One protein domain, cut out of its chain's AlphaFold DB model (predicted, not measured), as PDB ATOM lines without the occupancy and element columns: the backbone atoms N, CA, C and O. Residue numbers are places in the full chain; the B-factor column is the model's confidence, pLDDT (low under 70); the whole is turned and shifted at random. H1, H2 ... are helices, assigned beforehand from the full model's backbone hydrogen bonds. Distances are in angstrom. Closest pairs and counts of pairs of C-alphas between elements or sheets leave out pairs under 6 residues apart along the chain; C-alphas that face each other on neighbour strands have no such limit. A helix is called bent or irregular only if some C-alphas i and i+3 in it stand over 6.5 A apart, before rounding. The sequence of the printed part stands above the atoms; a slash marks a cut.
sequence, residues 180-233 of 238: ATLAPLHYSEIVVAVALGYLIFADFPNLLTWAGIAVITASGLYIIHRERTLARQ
ATOM      1  N   ALA A 180     -27.615   6.341 -35.433       61.72
ATOM      2  CA  ALA A 180     -27.239   4.928 -35.417       61.72
ATOM      3  C   ALA A 180     -28.294   3.990 -36.038       61.72
ATOM      4  O   ALA A 180     -27.929   2.961 -36.596       61.72
ATOM      5  N   THR A 181     -29.585   4.337 -35.978       65.62
ATOM      6  CA  THR A 181     -30.656   3.576 -36.648       65.62
ATOM      7  C   THR A 181     -30.802   3.924 -38.129       65.62
ATOM      8  O   THR A 181     -31.231   3.078 -38.907       65.62
ATOM      9  N   LEU A 182     -30.413   5.137 -38.538       62.06
ATOM     10  CA  LEU A 182     -30.482   5.576 -39.937       62.06
ATOM     11  C   LEU A 182     -29.253   5.163 -40.755       62.06
ATOM     12  O   LEU A 182     -29.368   4.920 -41.956       62.06
ATOM     13  N   ALA A 183     -28.085   5.041 -40.116       68.56
ATOM     14  CA  ALA A 183     -26.838   4.706 -40.797       68.56
ATOM     15  C   ALA A 183     -26.907   3.379 -41.589       68.56
ATOM     16  O   ALA A 183     -26.547   3.395 -42.766       68.56
ATOM     17  N   PRO A 184     -27.432   2.257 -41.045       69.88
ATOM     18  CA  PRO A 184     -27.581   1.015 -41.811       69.88
ATOM     19  C   PRO A 184     -28.493   1.160 -43.036       69.88
ATOM     20  O   PRO A 184     -28.214   0.569 -44.077       69.88
ATOM     21  N   LEU A 185     -29.552   1.972 -42.931       75.06
ATOM     22  CA  LEU A 185     -30.492   2.210 -44.023       75.06
ATOM     23  C   LEU A 185     -29.805   2.947 -45.187       75.06
ATOM     24  O   LEU A 185     -29.877   2.492 -46.326       75.06
ATOM     25  N   HIS A 186     -29.049   4.012 -44.902       70.38
ATOM     26  CA  HIS A 186     -28.287   4.740 -45.927       70.38
ATOM     27  C   HIS A 186     -27.189   3.878 -46.570       70.38
ATOM     28  O   HIS A 186     -26.953   3.970 -47.774       70.38
ATOM     29  N   TYR A 187     -26.532   2.995 -45.807       74.75
ATOM     30  CA  TYR A 187     -25.579   2.049 -46.396       74.75
ATOM     31  C   TYR A 187     -26.268   1.058 -47.339       74.75
ATOM     32  O   TYR A 187     -25.730   0.755 -48.403       74.75
ATOM     33  N   SER A 188     -27.472   0.594 -46.993       74.62
ATOM     34  CA  SER A 188     -28.254  -0.273 -47.876       74.62
ATOM     35  C   SER A 188     -28.729   0.446 -49.144       74.62
ATOM     36  O   SER A 188     -28.687  -0.150 -50.218       74.62
ATOM     37  N   GLU A 189     -29.073   1.738 -49.067       76.56
ATOM     38  CA  GLU A 189     -29.389   2.559 -50.244       76.56
ATOM     39  C   GLU A 189     -28.214   2.656 -51.214       76.56
ATOM     40  O   GLU A 189     -28.420   2.495 -52.412       76.56
ATOM     41  N   ILE A 190     -26.984   2.855 -50.725       80.44
ATOM     42  CA  ILE A 190     -25.789   2.893 -51.588       80.44
ATOM     43  C   ILE A 190     -25.633   1.565 -52.338       80.44
ATOM     44  O   ILE A 190     -25.399   1.563 -53.545       80.44
ATOM     45  N   VAL A 191     -25.800   0.434 -51.647       80.69
ATOM     46  CA  VAL A 191     -25.694  -0.899 -52.262       80.69
ATOM     47  C   VAL A 191     -26.767  -1.095 -53.332       80.69
ATOM     48  O   VAL A 191     -26.459  -1.535 -54.440       80.69
ATOM     49  N   VAL A 192     -28.017  -0.737 -53.032       82.31
ATOM     50  CA  VAL A 192     -29.137  -0.859 -53.976       82.31
ATOM     51  C   VAL A 192     -28.974   0.098 -55.158       82.31
ATOM     52  O   VAL A 192     -29.208  -0.306 -56.293       82.31
ATOM     53  N   ALA A 193     -28.527   1.333 -54.932       79.19
ATOM     54  CA  ALA A 193     -28.293   2.318 -55.984       79.19
ATOM     55  C   ALA A 193     -27.183   1.872 -56.945       79.19
ATOM     56  O   ALA A 193     -27.347   1.983 -58.157       79.19
ATOM     57  N   VAL A 194     -26.088   1.307 -56.424       80.88
ATOM     58  CA  VAL A 194     -25.011   0.732 -57.248       80.88
ATOM     59  C   VAL A 194     -25.505  -0.496 -58.016       80.88
ATOM     60  O   VAL A 194     -25.231  -0.618 -59.208       80.88
ATOM     61  N   ALA A 195     -26.272  -1.382 -57.373       80.50
ATOM     62  CA  ALA A 195     -26.829  -2.566 -58.026       80.50
ATOM     63  C   ALA A 195     -27.808  -2.201 -59.156       80.50
ATOM     64  O   ALA A 195     -27.725  -2.760 -60.246       80.50
ATOM     65  N   LEU A 196     -28.704  -1.239 -58.924       78.44
ATOM     66  CA  LEU A 196     -29.642  -0.747 -59.935       78.44
ATOM     67  C   LEU A 196     -28.934   0.043 -61.039       78.44
ATOM     68  O   LEU A 196     -29.275  -0.130 -62.205       78.44
ATOM     69  N   GLY A 197     -27.932   0.857 -60.695       77.81
ATOM     70  CA  GLY A 197     -27.092   1.563 -61.665       77.81
ATOM     71  C   GLY A 197     -26.421   0.596 -62.641       77.81
ATOM     72  O   GLY A 197     -26.526   0.759 -63.855       77.81
ATOM     73  N   TYR A 198     -25.844  -0.484 -62.111       80.00
ATOM     74  CA  TYR A 198     -25.254  -1.544 -62.921       80.00
ATOM     75  C   TYR A 198     -26.296  -2.313 -63.748       80.00
ATOM     76  O   TYR A 198     -26.088  -2.542 -64.935       80.00
ATOM     77  N   LEU A 199     -27.432  -2.698 -63.159       81.38
ATOM     78  CA  LEU A 199     -28.446  -3.506 -63.848       81.38
ATOM     79  C   LEU A 199     -29.185  -2.751 -64.963       81.38
ATOM     80  O   LEU A 199     -29.578  -3.369 -65.949       81.38
ATOM     81  N   ILE A 200     -29.403  -1.444 -64.805       82.31
ATOM     82  CA  ILE A 200     -30.196  -0.636 -65.744       82.31
ATOM     83  C   ILE A 200     -29.307   0.008 -66.813       82.31
ATOM     84  O   ILE A 200     -29.708   0.076 -67.973       82.31
ATOM     85  N   PHE A 201     -28.110   0.467 -66.439       78.69
ATOM     86  CA  PHE A 201     -27.240   1.256 -67.318       78.69
ATOM     87  C   PHE A 201     -25.950   0.531 -67.720       78.69
ATOM     88  O   PHE A 201     -25.185   1.068 -68.513       78.69
ATOM     89  N   ALA A 202     -25.698  -0.679 -67.199       78.06
ATOM     90  CA  ALA A 202     -24.420  -1.394 -67.328       78.06
ATOM     91  C   ALA A 202     -23.200  -0.589 -66.822       78.06
ATOM     92  O   ALA A 202     -22.054  -0.954 -67.091       78.06
ATOM     93  N   ASP A 203     -23.440   0.471 -66.043       71.06
ATOM     94  CA  ASP A 203     -22.415   1.356 -65.501       71.06
ATOM     95  C   ASP A 203     -21.823   0.747 -64.228       71.06
ATOM     96  O   ASP A 203     -22.375   0.848 -63.129       71.06
ATOM     97  N   PHE A 204     -20.677   0.080 -64.377       75.12
ATOM     98  CA  PHE A 204     -19.894  -0.400 -63.242       75.12
ATOM     99  C   PHE A 204     -18.918   0.689 -62.762       75.12
ATOM    100  O   PHE A 204     -18.321   1.374 -63.599       75.12
ATOM    101  N   PRO A 205     -18.696   0.853 -61.440       73.31
ATOM    102  CA  PRO A 205     -17.760   1.850 -60.931       73.31
ATOM    103  C   PRO A 205     -16.367   1.673 -61.551       73.31
ATOM    104  O   PRO A 205     -15.772   0.594 -61.478       73.31
ATOM    105  N   ASN A 206     -15.842   2.732 -62.168       81.94
ATOM    106  CA  ASN A 206     -14.520   2.709 -62.789       81.94
ATOM    107  C   ASN A 206     -13.401   2.823 -61.732       81.94
ATOM    108  O   ASN A 206     -13.647   3.089 -60.554       81.94
ATOM    109  N   LEU A 207     -12.147   2.628 -62.153       81.12
ATOM    110  CA  LEU A 207     -10.967   2.685 -61.272       81.12
ATOM    111  C   LEU A 207     -10.870   3.987 -60.459       81.12
ATOM    112  O   LEU A 207     -10.441   3.960 -59.307       81.12
ATOM    113  N   LEU A 208     -11.299   5.114 -61.031       77.94
ATOM    114  CA  LEU A 208     -11.285   6.409 -60.358       77.94
ATOM    115  C   LEU A 208     -12.338   6.467 -59.238       77.94
ATOM    116  O   LEU A 208     -12.058   6.969 -58.150       77.94
ATOM    117  N   THR A 209     -13.525   5.898 -59.475       76.75
ATOM    118  CA  THR A 209     -14.584   5.760 -58.464       76.75
ATOM    119  C   THR A 209     -14.126   4.881 -57.301       76.75
ATOM    120  O   THR A 209     -14.319   5.251 -56.144       76.75
ATOM    121  N   TRP A 210     -13.451   3.762 -57.581       83.56
ATOM    122  CA  TRP A 210     -12.884   2.891 -56.544       83.56
ATOM    123  C   TRP A 210     -11.786   3.572 -55.727       83.56
ATOM    124  O   TRP A 210     -11.774   3.449 -54.502       83.56
ATOM    125  N   ALA A 211     -10.905   4.338 -56.376       85.12
ATOM    126  CA  ALA A 211      -9.900   5.135 -55.678       85.12
ATOM    127  C   ALA A 211     -10.554   6.166 -54.738       85.12
ATOM    128  O   ALA A 211     -10.146   6.295 -53.584       85.12
ATOM    129  N   GLY A 212     -11.620   6.838 -55.188       78.06
ATOM    130  CA  GLY A 212     -12.407   7.752 -54.356       78.06
ATOM    131  C   GLY A 212     -13.050   7.066 -53.146       78.06
ATOM    132  O   GLY A 212     -12.912   7.552 -52.022       78.06
ATOM    133  N   ILE A 213     -13.688   5.903 -53.346       80.75
ATOM    134  CA  ILE A 213     -14.276   5.091 -52.264       80.75
ATOM    135  C   ILE A 213     -13.208   4.712 -51.227       80.75
ATOM    136  O   ILE A 213     -13.450   4.840 -50.023       80.75
ATOM    137  N   ALA A 214     -12.020   4.292 -51.673       86.00
ATOM    138  CA  ALA A 214     -10.917   3.928 -50.788       86.00
ATOM    139  C   ALA A 214     -10.437   5.120 -49.941       86.00
ATOM    140  O   ALA A 214     -10.271   4.982 -48.728       86.00
ATOM    141  N   VAL A 215     -10.286   6.303 -50.548       89.69
ATOM    142  CA  VAL A 215      -9.874   7.530 -49.844       89.69
ATOM    143  C   VAL A 215     -10.917   7.962 -48.809       89.69
ATOM    144  O   VAL A 215     -10.560   8.248 -47.664       89.69
ATOM    145  N   ILE A 216     -12.205   7.970 -49.171       81.06
ATOM    146  CA  ILE A 216     -13.299   8.337 -48.255       81.06
ATOM    147  C   ILE A 216     -13.353   7.363 -47.071       81.06
ATOM    148  O   ILE A 216     -13.424   7.790 -45.917       81.06
ATOM    149  N   THR A 217     -13.259   6.057 -47.344       82.38
ATOM    150  CA  THR A 217     -13.294   5.011 -46.311       82.38
ATOM    151  C   THR A 217     -12.097   5.124 -45.365       82.38
ATOM    152  O   THR A 217     -12.270   5.070 -44.147       82.38
ATOM    153  N   ALA A 218     -10.890   5.343 -45.898       86.88
ATOM    154  CA  ALA A 218      -9.683   5.530 -45.096       86.88
ATOM    155  C   ALA A 218      -9.770   6.777 -44.197       86.88
ATOM    156  O   ALA A 218      -9.421   6.709 -43.019       86.88
ATOM    157  N   SER A 219     -10.298   7.889 -44.720       81.94
ATOM    158  CA  SER A 219     -10.525   9.118 -43.950       81.94
ATOM    159  C   SER A 219     -11.529   8.906 -42.808       81.94
ATOM    160  O   SER A 219     -11.253   9.262 -41.660       81.94
ATOM    161  N   GLY A 220     -12.659   8.242 -43.081       76.00
ATOM    162  CA  GLY A 220     -13.662   7.916 -42.061       76.00
ATOM    163  C   GLY A 220     -13.117   7.003 -40.956       76.00
ATOM    164  O   GLY A 220     -13.310   7.276 -39.772       76.00
ATOM    165  N   LEU A 221     -12.371   5.955 -41.326       84.50
ATOM    166  CA  LEU A 221     -11.714   5.057 -40.369       84.50
ATOM    167  C   LEU A 221     -10.669   5.785 -39.517       84.50
ATOM    168  O   LEU A 221     -10.590   5.535 -38.313       84.50
ATOM    169  N   TYR A 222      -9.904   6.705 -40.109       88.19
ATOM    170  CA  TYR A 222      -8.943   7.528 -39.378       88.19
ATOM    171  C   TYR A 222      -9.628   8.429 -38.343       88.19
ATOM    172  O   TYR A 222      -9.178   8.479 -37.199       88.19
ATOM    173  N   ILE A 223     -10.739   9.088 -38.698       80.81
ATOM    174  CA  ILE A 223     -11.516   9.921 -37.764       80.81
ATOM    175  C   ILE A 223     -12.018   9.082 -36.584       80.81
ATOM    176  O   ILE A 223     -11.768   9.440 -35.434       80.81
ATOM    177  N   ILE A 224     -12.631   7.924 -36.851       81.81
ATOM    178  CA  ILE A 224     -13.136   7.025 -35.801       81.81
ATOM    179  C   ILE A 224     -11.993   6.534 -34.902       81.81
ATOM    180  O   ILE A 224     -12.129   6.483 -33.678       81.81
ATOM    181  N   HIS A 225     -10.852   6.165 -35.489       82.19
ATOM    182  CA  HIS A 225      -9.683   5.731 -34.730       82.19
ATOM    183  C   HIS A 225      -9.135   6.860 -33.844       82.19
ATOM    184  O   HIS A 225      -8.847   6.640 -32.664       82.19
ATOM    185  N   ARG A 226      -9.052   8.081 -34.380       85.62
ATOM    186  CA  ARG A 226      -8.607   9.274 -33.655       85.62
ATOM    187  C   ARG A 226      -9.542   9.598 -32.489       85.62
ATOM    188  O   ARG A 226      -9.058   9.773 -31.373       85.62
ATOM    189  N   GLU A 227     -10.856   9.608 -32.708       79.69
ATOM    190  CA  GLU A 227     -11.859   9.868 -31.665       79.69
ATOM    191  C   GLU A 227     -11.835   8.812 -30.554       79.69
ATOM    192  O   GLU A 227     -11.872   9.157 -29.374       79.69
ATOM    193  N   ARG A 228     -11.675   7.525 -30.895       73.69
ATOM    194  CA  ARG A 228     -11.529   6.445 -29.900       73.69
ATOM    195  C   ARG A 228     -10.252   6.570 -29.074       73.69
ATOM    196  O   ARG A 228     -10.254   6.236 -27.890       73.69
ATOM    197  N   THR A 229      -9.166   7.031 -29.687       78.75
ATOM    198  CA  THR A 229      -7.882   7.222 -28.997       78.75
ATOM    199  C   THR A 229      -7.943   8.418 -28.043       78.75
ATOM    200  O   THR A 229      -7.477   8.311 -26.913       78.75
ATOM    201  N   LEU A 230      -8.604   9.510 -28.445       73.12
ATOM    202  CA  LEU A 230      -8.870  10.680 -27.597       73.12
ATOM    203  C   LEU A 230      -9.830  10.370 -26.439       73.12
ATOM    204  O   LEU A 230      -9.563  10.756 -25.305       73.12
ATOM    205  N   ALA A 231     -10.902   9.610 -26.685       68.38
ATOM    206  CA  ALA A 231     -11.840   9.197 -25.639       68.38
ATOM    207  C   ALA A 231     -11.195   8.284 -24.579       68.38
ATOM    208  O   ALA A 231     -11.617   8.287 -23.427       68.38
ATOM    209  N   ARG A 232     -10.148   7.526 -24.944       63.97
ATOM    210  CA  ARG A 232      -9.350   6.710 -24.009       63.97
ATOM    211  C   ARG A 232      -8.344   7.512 -23.177       63.97
ATOM    212  O   ARG A 232      -7.840   6.976 -22.196       63.97
ATOM    213  N   GLN A 233      -8.021   8.745 -23.570       62.91
ATOM    214  CA  GLN A 233      -7.024   9.589 -22.897       62.91
ATOM    215  C   GLN A 233      -7.625  10.579 -21.889       62.91
ATOM    216  O   GLN A 233      -6.870  11.179 -21.131       62.91
TER     217      GLN A 233
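AT A GLANCE: This is residues 180 to 233 of the 238 residues of the protein "EamA family transporter" of Rhodobacterales bacterium 12-65-15 (UniProt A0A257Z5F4). Two long helices, H1 and then H2, run in opposite directions with an open gap between them, joined at one end by residues 202 to 206, as a flat, open U. The printed part has 54 residues with two named helices and no named strand; its class is all helix. It is only just extended, close to loose, with a radius of gyration of the C-alphas of 15.2 A and spans of 50 by 28 by 6 A.

HOW THE PARTS SIT: H1, residues 180 to 201, and H2, residues 207 to 231, are apart, with no C-alpha of the one within 8 A of the other. The link of 5 residues between them is tight. In H2 every O i to N i+4 pair is within hydrogen-bond range; in H1, 16 of 18 are.

IN THESE COORDINATES: H1 measures 32.1 A, from C-alpha 180 at (-27.239, 4.928, -35.417) to C-alpha 201 at (-27.240, 1.256, -67.318). It is irregular, but only just: C-alphas 181 and 184 are 6.53 A apart. H2 measures 36.2 A and ends with C-alpha 231 at (-11.840, 9.197, -25.639).

THE WHOLE: The C-alphas farthest apart, of Ile 200 and Gln 233, are 49.8 A apart. Residues 180 to 193, 206 to 212 and 214 to 233 stand free. The printed part has no cut. Its mean pLDDT is 77.6; residues 180 to 184 and 231 to 233 are under 70.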